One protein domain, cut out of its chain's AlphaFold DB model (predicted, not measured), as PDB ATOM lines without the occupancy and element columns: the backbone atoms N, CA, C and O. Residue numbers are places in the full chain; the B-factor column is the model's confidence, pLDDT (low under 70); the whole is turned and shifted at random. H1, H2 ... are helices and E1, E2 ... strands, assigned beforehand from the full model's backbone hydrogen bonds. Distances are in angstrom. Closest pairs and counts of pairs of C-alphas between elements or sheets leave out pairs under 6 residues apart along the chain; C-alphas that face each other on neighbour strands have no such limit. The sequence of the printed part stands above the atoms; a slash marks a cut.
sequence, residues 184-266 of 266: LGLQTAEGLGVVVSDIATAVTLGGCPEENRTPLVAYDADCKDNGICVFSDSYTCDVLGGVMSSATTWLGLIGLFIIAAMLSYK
ATOM      1  N   LEU A 184     194.803  74.528 114.209       77.88
ATOM      2  CA  LEU A 184     193.457  74.954 113.799       77.88
ATOM      3  C   LEU A 184     192.780  73.922 112.885       77.88
ATOM      4  O   LEU A 184     191.616  73.597 113.091       77.88
ATOM      5  N   GLY A 185     193.508  73.340 111.927       76.88
ATOM      6  CA  GLY A 185     192.971  72.289 111.053       76.88
ATOM      7  C   GLY A 185     192.631  70.973 111.770       76.88
ATOM      8  O   GLY A 185     191.837  70.181 111.261       76.88
ATOM      9  N   LEU A 186     193.202  70.720 112.950       82.06
ATOM     10  CA  LEU A 186     192.851  69.567 113.787       82.06
ATOM     11  C   LEU A 186     191.628  69.836 114.674       82.06
ATOM     12  O   LEU A 186     190.979  68.876 115.100       82.06
ATOM     13  N   GLN A 187     191.308  71.106 114.939       77.56
ATOM     14  CA  GLN A 187     190.163  71.495 115.757       77.56
ATOM     15  C   GLN A 187     188.830  71.191 115.062       77.56
ATOM     16  O   GLN A 187     188.717  71.272 113.837       77.56
ATOM     17  N   THR A 188     187.789  70.876 115.839       71.62
ATOM     18  CA  THR A 188     186.462  70.547 115.275       71.62
ATOM     19  C   THR A 188     185.816  71.694 114.522       71.62
ATOM     20  O   THR A 188     185.146  71.468 113.521       71.62
ATOM     21  N   ALA A 189     186.018  72.923 114.979       66.06
ATOM     22  CA  ALA A 189     185.333  74.062 114.396       66.06
ATOM     23  C   ALA A 189     185.799  74.404 112.967       66.06
ATOM     24  O   ALA A 189     185.041  75.026 112.232       66.06
ATOM     25  N   GLU A 190     187.009  73.992 112.568       69.00
ATOM     26  CA  GLU A 190     187.613  74.394 111.285       69.00
ATOM     27  C   GLU A 190     188.070  73.212 110.412       69.00
ATOM     28  O   GLU A 190     188.330  73.396 109.221       69.00
ATOM     29  N   GLY A 191     188.196  72.001 110.967       71.94
ATOM     30  CA  GLY A 191     188.766  70.873 110.234       71.94
ATOM     31  C   GLY A 191     188.362  69.495 110.748       71.94
ATOM     32  O   GLY A 191     187.183  69.162 110.817       71.94
ATOM     33  N   LEU A 192     189.350  68.638 111.016       75.25
ATOM     34  CA  LEU A 192     189.149  67.191 111.185       75.25
ATOM     35  C   LEU A 192     188.369  66.806 112.456       75.25
ATOM     36  O   LEU A 192     187.809  65.710 112.526       75.25
ATOM     37  N   GLY A 193     188.350  67.677 113.466       76.31
ATOM     38  CA  GLY A 193     187.714  67.398 114.757       76.31
ATOM     39  C   GLY A 193     188.400  66.316 115.577       76.31
ATOM     40  O   GLY A 193     187.745  65.596 116.327       76.31
ATOM     41  N   VAL A 194     189.721  66.203 115.423       81.25
ATOM     42  CA  VAL A 194     190.587  65.322 116.225       81.25
ATOM     43  C   VAL A 194     190.901  65.962 117.574       81.25
ATOM     44  O   VAL A 194     191.082  65.259 118.563       81.25
ATOM     45  N   VAL A 195     190.959  67.292 117.611       81.81
ATOM     46  CA  VAL A 195     191.266  68.079 118.801       81.81
ATOM     47  C   VAL A 195     190.047  68.905 119.188       81.81
ATOM     48  O   VAL A 195     189.457  69.580 118.344       81.81
ATOM     49  N   VAL A 196     189.698  68.894 120.469       75.31
ATOM     50  CA  VAL A 196     188.734  69.842 121.044       75.31
ATOM     51  C   VAL A 196     189.387  70.575 122.202       75.31
ATOM     52  O   VAL A 196     190.401  70.123 122.729       75.31
ATOM     53  N   SER A 197     188.870  71.744 122.554       67.94
ATOM     54  CA  SER A 197     189.365  72.482 123.709       67.94
ATOM     55  C   SER A 197     188.866  71.852 125.004       67.94
ATOM     56  O   SER A 197     187.765  71.313 125.074       67.94
ATOM     57  N   ASP A 198     189.713  71.926 126.022       67.88
ATOM     58  CA  ASP A 198     189.424  71.528 127.395       67.88
ATOM     59  C   ASP A 198     189.777  72.691 128.327       67.88
ATOM     60  O   ASP A 198     190.702  73.452 128.044       67.88
ATOM     61  N   ILE A 199     189.047  72.855 129.429       61.66
ATOM     62  CA  ILE A 199     189.241  73.995 130.338       61.66
ATOM     63  C   ILE A 199     190.559  73.865 131.127       61.66
ATOM     64  O   ILE A 199     191.181  74.879 131.443       61.66
ATOM     65  N   ALA A 200     191.013  72.645 131.428       58.94
ATOM     66  CA  ALA A 200     192.228  72.385 132.199       58.94
ATOM     67  C   ALA A 200     193.489  72.291 131.325       58.94
ATOM     68  O   ALA A 200     194.552  72.754 131.742       58.94
ATOM     69  N   THR A 201     193.399  71.708 130.127       67.38
ATOM     70  CA  THR A 201     194.579  71.462 129.270       67.38
ATOM     71  C   THR A 201     194.570  72.226 127.948       67.38
ATOM     72  O   THR A 201     195.507  72.069 127.164       67.38
ATOM     73  N   ALA A 202     193.536  73.032 127.669       66.75
ATOM     74  CA  ALA A 202     193.269  73.710 126.388       66.75
ATOM     75  C   ALA A 202     193.087  72.774 125.173       66.75
ATOM     76  O   ALA A 202     192.655  73.226 124.115       66.75
ATOM     77  N   VAL A 203     193.387  71.478 125.319       78.94
ATOM     78  CA  VAL A 203     193.426  70.460 124.265       78.94
ATOM     79  C   VAL A 203     193.010  69.112 124.860       78.94
ATOM     80  O   VAL A 203     193.638  68.624 125.801       78.94
ATOM     81  N   THR A 204     191.998  68.485 124.269       76.12
ATOM     82  CA  THR A 204     191.545  67.115 124.535       76.12
ATOM     83  C   THR A 204     191.237  66.385 123.224       76.12
ATOM     84  O   THR A 204     191.181  66.992 122.148       76.12
ATOM     85  N   LEU A 205     191.082  65.064 123.300       79.38
ATOM     86  CA  LEU A 205     190.760  64.231 122.147       79.38
ATOM     87  C   LEU A 205     189.294  64.426 121.733       79.38
ATOM     88  O   LEU A 205     188.390  64.350 122.561       79.38
ATOM     89  N   GLY A 206     189.077  64.661 120.441       79.00
ATOM     90  CA  GLY A 206     187.765  64.830 119.827       79.00
ATOM     91  C   GLY A 206     187.207  63.571 119.172       79.00
ATOM     92  O   GLY A 206     187.461  62.447 119.593       79.00
ATOM     93  N   GLY A 207     186.427  63.772 118.109       77.94
ATOM     94  CA  GLY A 207     185.905  62.680 117.293       77.94
ATOM     95  C   GLY A 207     184.745  61.898 117.908       77.94
ATOM     96  O   GLY A 207     184.644  60.704 117.649       77.94
ATOM     97  N   CYS A 208     183.852  62.537 118.669       79.50
ATOM     98  CA  CYS A 208     182.604  61.919 119.137       79.50
ATOM     99  C   CYS A 208     181.389  62.306 118.271       79.50
ATOM    100  O   CYS A 208     181.321  63.447 117.785       79.50
ATOM    101  N   PRO A 209     180.425  61.381 118.074       75.62
ATOM    102  CA  PRO A 209     179.139  61.684 117.444       75.62
ATOM    103  C   PRO A 209     178.362  62.710 118.275       75.62
ATOM    104  O   PRO A 209     178.569  62.797 119.483       75.62
ATOM    105  N   GLU A 210     177.475  63.477 117.631       73.94
ATOM    106  CA  GLU A 210     176.737  64.590 118.261       73.94
ATOM    107  C   GLU A 210     175.991  64.182 119.534       73.94
ATOM    108  O   GLU A 210     175.993  64.930 120.504       73.94
ATOM    109  N   GLU A 211     175.458  62.961 119.565       72.44
ATOM    110  CA  GLU A 211     174.729  62.387 120.704       72.44
ATOM    111  C   GLU A 211     175.580  62.252 121.979       72.44
ATOM    112  O   GLU A 211     175.047  62.295 123.082       72.44
ATOM    113  N   ASN A 212     176.903  62.120 121.834       72.38
ATOM    114  CA  ASN A 212     177.836  61.875 122.939       72.38
ATOM    115  C   ASN A 212     178.749  63.076 123.227       72.38
ATOM    116  O   ASN A 212     179.767  62.926 123.903       72.38
ATOM    117  N   ARG A 213     178.431  64.254 122.680       74.31
ATOM    118  CA  ARG A 213     179.180  65.483 122.955       74.31
ATOM    119  C   ARG A 213     178.684  66.085 124.259       74.31
ATOM    120  O   ARG A 213     177.522  66.466 124.362       74.31
ATOM    121  N   THR A 214     179.571  66.214 125.235       70.12
ATOM    122  CA  THR A 214     179.309  67.007 126.437       70.12
ATOM    123  C   THR A 214     179.712  68.449 126.149       70.12
ATOM    124  O   THR A 214     180.907  68.723 126.026       70.12
ATOM    125  N   PRO A 215     178.759  69.379 125.961       66.00
ATOM    126  CA  PRO A 215     179.106  70.754 125.644       66.00
ATOM    127  C   PRO A 215     179.797  71.397 126.848       66.00
ATOM    128  O   PRO A 215     179.371  71.226 127.993       66.00
ATOM    129  N   LEU A 216     180.871  72.137 126.590       65.31
ATOM    130  CA  LEU A 216     181.537  72.903 127.629       65.31
ATOM    131  C   LEU A 216     180.669  74.105 127.977       65.31
ATOM    132  O   LEU A 216     180.391  74.955 127.130       65.31
ATOM    133  N   VAL A 217     180.253  74.163 129.238       62.34
ATOM    134  CA  VAL A 217     179.502  75.291 129.780       62.34
ATOM    135  C   VAL A 217     180.435  76.233 130.525       62.34
ATOM    136  O   VAL A 217     181.239  75.803 131.355       62.34
ATOM    137  N   ALA A 218     180.320  77.531 130.246       56.59
ATOM    138  CA  ALA A 218     180.899  78.538 131.124       56.59
ATOM    139  C   ALA A 218     180.070  78.570 132.420       56.59
ATOM    140  O   ALA A 218     178.880  78.885 132.397       56.59
ATOM    141  N   TYR A 219     180.689  78.190 133.539       53.91
ATOM    142  CA  TYR A 219     180.047  78.186 134.854       53.91
ATOM    143  C   TYR A 219     179.987  79.623 135.397       53.91
ATOM    144  O   TYR A 219     180.900  80.069 136.089       53.91
ATOM    145  N   ASP A 220     178.934  80.356 135.039       58.81
ATOM    146  CA  ASP A 220     178.646  81.694 135.573       58.81
ATOM    147  C   ASP A 220     177.603  81.636 136.712       58.81
ATOM    148  O   ASP A 220     176.914  80.623 136.889       58.81
ATOM    149  N   ALA A 221     177.473  82.711 137.492       56.97
ATOM    150  CA  ALA A 221     176.503  82.829 138.583       56.97
ATOM    151  C   ALA A 221     175.057  82.582 138.105       56.97
ATOM    152  O   ALA A 221     174.296  81.894 138.785       56.97
ATOM    153  N   ASP A 222     174.719  83.015 136.887       56.09
ATOM    154  CA  ASP A 222     173.410  82.772 136.267       56.09
ATOM    155  C   ASP A 222     173.161  81.297 135.897       56.09
ATOM    156  O   ASP A 222     172.035  80.810 136.017       56.09
ATOM    157  N   CYS A 223     174.203  80.546 135.520       60.75
ATOM    158  CA  CYS A 223     174.107  79.099 135.268       60.75
ATOM    159  C   CYS A 223     173.816  78.334 136.570       60.75
ATOM    160  O   CYS A 223     173.092  77.338 136.562       60.75
ATOM    161  N   LYS A 224     174.327  78.834 137.702       55.66
ATOM    162  CA  LYS A 224     174.101  78.251 139.027       55.66
ATOM    163  C   LYS A 224     172.691  78.522 139.565       55.66
ATOM    164  O   LYS A 224     172.101  77.609 140.138       55.66
ATOM    165  N   ASP A 225     172.172  79.735 139.384       62.56
ATOM    166  CA  ASP A 225     170.900  80.151 139.996       62.56
ATOM    167  C   ASP A 225     169.678  79.934 139.083       62.56
ATOM    168  O   ASP A 225     168.606  79.590 139.578       62.56
ATOM    169  N   ASN A 226     169.828  80.060 137.756       60.34
ATOM    170  CA  ASN A 226     168.714  79.978 136.797       60.34
ATOM    171  C   ASN A 226     168.782  78.760 135.854       60.34
ATOM    172  O   ASN A 226     167.852  78.527 135.083       60.34
ATOM    173  N   GLY A 227     169.870  77.980 135.886       56.50
ATOM    174  CA  GLY A 227     170.058  76.800 135.029       56.50
ATOM    175  C   GLY A 227     170.263  77.114 133.540       56.50
ATOM    176  O   GLY A 227     170.292  76.201 132.715       56.50
ATOM    177  N   ILE A 228     170.412  78.393 133.184       57.31
ATOM    178  CA  ILE A 228     170.705  78.843 131.823       57.31
ATOM    179  C   ILE A 228     172.223  78.947 131.704       57.31
ATOM    180  O   ILE A 228     172.837  79.907 132.162       57.31
ATOM    181  N   CYS A 229     172.837  77.919 131.124       60.16
ATOM    182  CA  CYS A 229     174.281  77.846 130.954       60.16
ATOM    183  C   CYS A 229     174.665  78.168 129.510       60.16
ATOM    184  O   CYS A 229     174.012  77.727 128.562       60.16
ATOM    185  N   VAL A 230     175.739  78.936 129.341       55.88
ATOM    186  CA  VAL A 230     176.256  79.300 128.022       55.88
ATOM    187  C   VAL A 230     177.050  78.122 127.487       55.88
ATOM    188  O   VAL A 230     178.112  77.786 128.016       55.88
ATOM    189  N   PHE A 231     176.522  77.495 126.444       55.38
ATOM    190  CA  PHE A 231     177.196  76.421 125.736       55.38
ATOM    191  C   PHE A 231     178.233  77.024 124.788       55.38
ATOM    192  O   PHE A 231     177.903  77.807 123.900       55.38
ATOM    193  N   SER A 232     179.499  76.675 124.986       56.75
ATOM    194  CA  SER A 232     180.532  76.899 123.982       56.75
ATOM    195  C   SER A 232     180.336  75.906 122.832       56.75
ATOM    196  O   SER A 232     179.942  74.764 123.063       56.75
ATOM    197  N   ASP A 233     180.714  76.282 121.606       58.12
ATOM    198  CA  ASP A 233     180.856  75.345 120.470       58.12
ATOM    199  C   ASP A 233     181.899  74.235 120.746       58.12
ATOM    200  O   ASP A 233     182.083  73.298 119.966       58.12
ATOM    201  N   SER A 234     182.627  74.366 121.854       61.56
ATOM    202  CA  SER A 234     183.599  73.406 122.350       61.56
ATOM    203  C   SER A 234     182.918  72.316 123.177       61.56
ATOM    204  O   SER A 234     182.083  72.608 124.029       61.56
ATOM    205  N   TYR A 235     183.297  71.060 122.969       69.69
ATOM    206  CA  TYR A 235     182.723  69.911 123.669       69.69
ATOM    207  C   TYR A 235     183.808  68.926 124.102       69.69
ATOM    208  O   TYR A 235     184.842  68.805 123.451       69.69
ATOM    209  N   THR A 236     183.564  68.170 125.163       70.38
ATOM    210  CA  THR A 236     184.441  67.059 125.543       70.38
ATOM    211  C   THR A 236     183.849  65.726 125.100       70.38
ATOM    212  O   THR A 236     182.677  65.607 124.731       70.38
ATOM    213  N   CYS A 237     184.715  64.720 125.065       69.56
ATOM    214  CA  CYS A 237     184.426  63.353 124.646       69.56
ATOM    215  C   CYS A 237     184.453  62.385 125.845       69.56
ATOM    216  O   CYS A 237     184.839  61.219 125.708       69.56
ATOM    217  N   ASP A 238     184.072  62.863 127.033       64.75
ATOM    218  CA  ASP A 238     184.294  62.141 128.295       64.75
ATOM    219  C   ASP A 238     183.491  60.835 128.391       64.75
ATOM    220  O   ASP A 238     183.946  59.862 128.993       64.75
ATOM    221  N   VAL A 239     182.335  60.763 127.723       58.84
ATOM    222  CA  VAL A 239     181.414  59.610 127.774       58.84
ATOM    223  C   VAL A 239     182.002  58.347 127.118       58.84
ATOM    224  O   VAL A 239     181.601  57.232 127.439       58.84
ATOM    225  N   LEU A 240     182.981  58.498 126.222       60.16
ATOM    226  CA  LEU A 240     183.604  57.399 125.469       60.16
ATOM    227  C   LEU A 240     184.988  56.998 125.999       60.16
ATOM    228  O   LEU A 240     185.656  56.177 125.370       60.16
ATOM    229  N   GLY A 241     185.449  57.572 127.117       62.09
ATOM    230  CA  GLY A 241     186.769  57.264 127.679       62.09
ATOM    231  C   GLY A 241     187.934  57.607 126.741       62.09
ATOM    232  O   GLY A 241     188.951  56.917 126.754       62.09
ATOM    233  N   GLY A 242     187.781  58.634 125.895       66.31
ATOM    234  CA  GLY A 242     188.818  59.054 124.947       66.31
ATOM    235  C   GLY A 242     188.923  58.185 123.687       66.31
ATOM    236  O   GLY A 242     190.015  58.012 123.152       66.31
ATOM    237  N   VAL A 243     187.813  57.626 123.194       71.75
ATOM    238  CA  VAL A 243     187.777  56.875 121.925       71.75
ATOM    239  C   VAL A 243     187.127  57.706 120.812       71.75
ATOM    240  O   VAL A 243     185.982  58.139 120.935       71.75
ATOM    241  N   MET A 244     187.832  57.866 119.683       75.69
ATOM    242  CA  MET A 244     187.299  58.500 118.468       75.69
ATOM    243  C   MET A 244     186.327  57.556 117.747       75.69
ATOM    244  O   MET A 244     186.750  56.605 117.087       75.69
ATOM    245  N   SER A 245     185.026  57.828 117.839       77.81
ATOM    246  CA  SER A 245     183.957  57.029 117.214       77.81
ATOM    247  C   SER A 245     183.237  57.739 116.058       77.81
ATOM    248  O   SER A 245     182.421  57.130 115.369       77.81
ATOM    249  N   SER A 246     183.549  59.009 115.795       80.81
ATOM    250  CA  SER A 246     182.925  59.812 114.742       80.81
ATOM    251  C   SER A 246     183.404  59.404 113.350       80.81
ATOM    252  O   SER A 246     184.590  59.501 113.020       80.81
ATOM    253  N   ALA A 247     182.459  59.017 112.492       78.38
ATOM    254  CA  ALA A 247     182.733  58.651 111.105       78.38
ATOM    255  C   ALA A 247     183.318  59.815 110.284       78.38
ATOM    256  O   ALA A 247     184.173  59.593 109.428       78.38
ATOM    257  N   THR A 248     182.907  61.059 110.557       79.19
ATOM    258  CA  THR A 248     183.406  62.247 109.841       79.19
ATOM    259  C   THR A 248     184.880  62.516 110.140       79.19
ATOM    260  O   THR A 248     185.650  62.801 109.224       79.19
ATOM    261  N   THR A 249     185.298  62.328 111.393       82.25
ATOM    262  CA  THR A 249     186.697  62.469 111.823       82.25
ATOM    263  C   THR A 249     187.584  61.395 111.193       82.25
ATOM    264  O   THR A 249     188.653  61.708 110.671       82.25
ATOM    265  N   TRP A 250     187.127  60.137 111.156       82.81
ATOM    266  CA  TRP A 250     187.863  59.042 110.510       82.81
ATOM    267  C   TRP A 250     187.976  59.205 108.990       82.81
ATOM    268  O   TRP A 250     189.055  58.993 108.436       82.81
ATOM    269  N   LEU A 251     186.907  59.636 108.312       83.25
ATOM    270  CA  LEU A 251     186.958  59.976 106.884       83.25
ATOM    271  C   LEU A 251     187.959  61.102 106.611       83.25
ATOM    272  O   LEU A 251     188.743  61.020 105.665       83.25
ATOM    273  N   GLY A 252     187.969  62.122 107.468       82.00
ATOM    274  CA  GLY A 252     188.936  63.206 107.399       82.00
ATOM    275  C   GLY A 252     190.383  62.725 107.573       82.00
ATOM    276  O   GLY A 252     191.251  63.102 106.786       82.00
ATOM    277  N   LEU A 253     190.652  61.862 108.558       84.81
ATOM    278  CA  LEU A 253     191.984  61.287 108.801       84.81
ATOM    279  C   LEU A 253     192.476  60.440 107.621       84.81
ATOM    280  O   LEU A 253     193.639  60.547 107.230       84.81
ATOM    281  N   ILE A 254     191.593  59.642 107.016       85.50
ATOM    282  CA  ILE A 254     191.904  58.888 105.795       85.50
ATOM    283  C   ILE A 254     192.232  59.854 104.650       85.50
ATOM    284  O   ILE A 254     193.220  59.657 103.943       85.50
ATOM    285  N   GLY A 255     191.454  60.928 104.493       81.25
ATOM    286  CA  GLY A 255     191.727  61.983 103.517       81.25
ATOM    287  C   GLY A 255     193.099  62.631 103.721       81.25
ATOM    288  O   GLY A 255     193.870  62.745 102.767       81.25
ATOM    289  N   LEU A 256     193.446  62.983 104.964       83.25
ATOM    290  CA  LEU A 256     194.758  63.526 105.324       83.25
ATOM    291  C   LEU A 256     195.886  62.549 104.969       83.25
ATOM    292  O   LEU A 256     196.891  62.957 104.389       83.25
ATOM    293  N   PHE A 257     195.708  61.261 105.271       84.50
ATOM    294  CA  PHE A 257     196.687  60.223 104.955       84.50
ATOM    295  C   PHE A 257     196.892  60.061 103.443       84.50
ATOM    296  O   PHE A 257     198.030  60.016 102.978       84.50
ATOM    297  N   ILE A 258     195.809  60.037 102.658       83.62
ATOM    298  CA  ILE A 258     195.878  59.958 101.191       83.62
ATOM    299  C   ILE A 258     196.597  61.187 100.621       83.62
ATOM    300  O   ILE A 258     197.464  61.044  99.759       83.62
ATOM    301  N   ILE A 259     196.288  62.390 101.115       81.88
ATOM    302  CA  ILE A 259     196.959  63.629 100.693       81.88
ATOM    303  C   ILE A 259     198.451  63.575 101.034       81.88
ATOM    304  O   ILE A 259     199.278  63.869 100.172       81.88
ATOM    305  N   ALA A 260     198.809  63.166 102.253       81.75
ATOM    306  CA  ALA A 260     200.200  63.035 102.674       81.75
ATOM    307  C   ALA A 260     200.963  62.016 101.813       81.75
ATOM    308  O   ALA A 260     202.066  62.307 101.349       81.75
ATOM    309  N   ALA A 261     200.352  60.864 101.521       82.50
ATOM    310  CA  ALA A 261     200.922  59.858 100.634       82.50
ATOM    311  C   ALA A 261     201.127  60.411  99.213       82.50
ATOM    312  O   ALA A 261     202.219  60.292  98.664       82.50
ATOM    313  N   MET A 262     200.128  61.087  98.635       75.12
ATOM    314  CA  MET A 262     200.246  61.691  97.301       75.12
ATOM    315  C   MET A 262     201.305  62.798  97.238       75.12
ATOM    316  O   MET A 262     202.003  62.917  96.233       75.12
ATOM    317  N   LEU A 263     201.447  63.604  98.294       77.25
ATOM    318  CA  LEU A 263     202.467  64.654  98.371       77.25
ATOM    319  C   LEU A 263     203.875  64.090  98.582       77.25
ATOM    320  O   LEU A 263     204.834  64.691  98.105       77.25
ATOM    321  N   SER A 264     204.005  62.944  99.255       76.75
ATOM    322  CA  SER A 264     205.286  62.251  99.446       76.75
ATOM    323  C   SER A 264     205.796  61.559  98.177       76.75
ATOM    324  O   SER A 264     206.973  61.212  98.119       76.75
ATOM    325  N   TYR A 265     204.938  61.356  97.173       68.62
ATOM    326  CA  TYR A 265     205.288  60.774  95.871       68.62
ATOM    327  C   TYR A 265     205.722  61.818  94.825       68.62
ATOM    328  O   TYR A 265     205.692  61.542  93.623       68.62
ATOM    329  N   LYS A 266     206.101  63.020  95.269       49.75
ATOM    330  CA  LYS A 266     206.531  64.125  94.408       49.75
ATOM    331  C   LYS A 266     208.038  64.150  94.184       49.75
ATOM    332  O   LYS A 266     208.781  63.902  95.156       49.75
TER     333      LYS A 266
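Overview. This is residues 184 to 266 of the 266 residues of the protein "Hypothetical protein" of Corethron hystrix (UniProt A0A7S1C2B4). A middle of loops, chiefly residues 184 to 213, joins two arms: paired strands E1 and E2 with short helix H1 at their tip, and long helix H2. Residues 257 to 266, of which 257 to 264 belong to H2, stick out. The 83 printed residues, under half in named elements, run E1, H1, E2, H2: class mixed, sheet antiparallel, whole loose, radius of gyration of the C-alphas 15.8 A, spans 60 by 21 by 17 A.

Arrangement. After residue 213, find E1, residues 214 to 218, antiparallel to E2, residues 230 to 236; N 216 and O 234 are within hydrogen-bond range, 2.9 A. H1, residues 221 to 226, has its closest C-alpha to E2 at Cys 223, 7.6 A from that of Val 230. H2, residues 247 to 264, is apart from E1 and H1. In both helices every O i to N i+4 pair is within hydrogen-bond range.

Along the chain. Find C-alpha 214 at (179.309, 67.007, 126.437), where E1 begins, 12.5 A long; H1 spans 8.5 A, E2 14.9 A. H2 runs 25.6 A to C-alpha 264 at (205.286, 62.251, 99.446).

Size, cuts and confidence. The farthest C-alphas, Asp 225 and Lys 266, are 60.0 A apart. The printed part has no cut; no link is long. 37 residues have pLDDT under 70, among them 215 to 235.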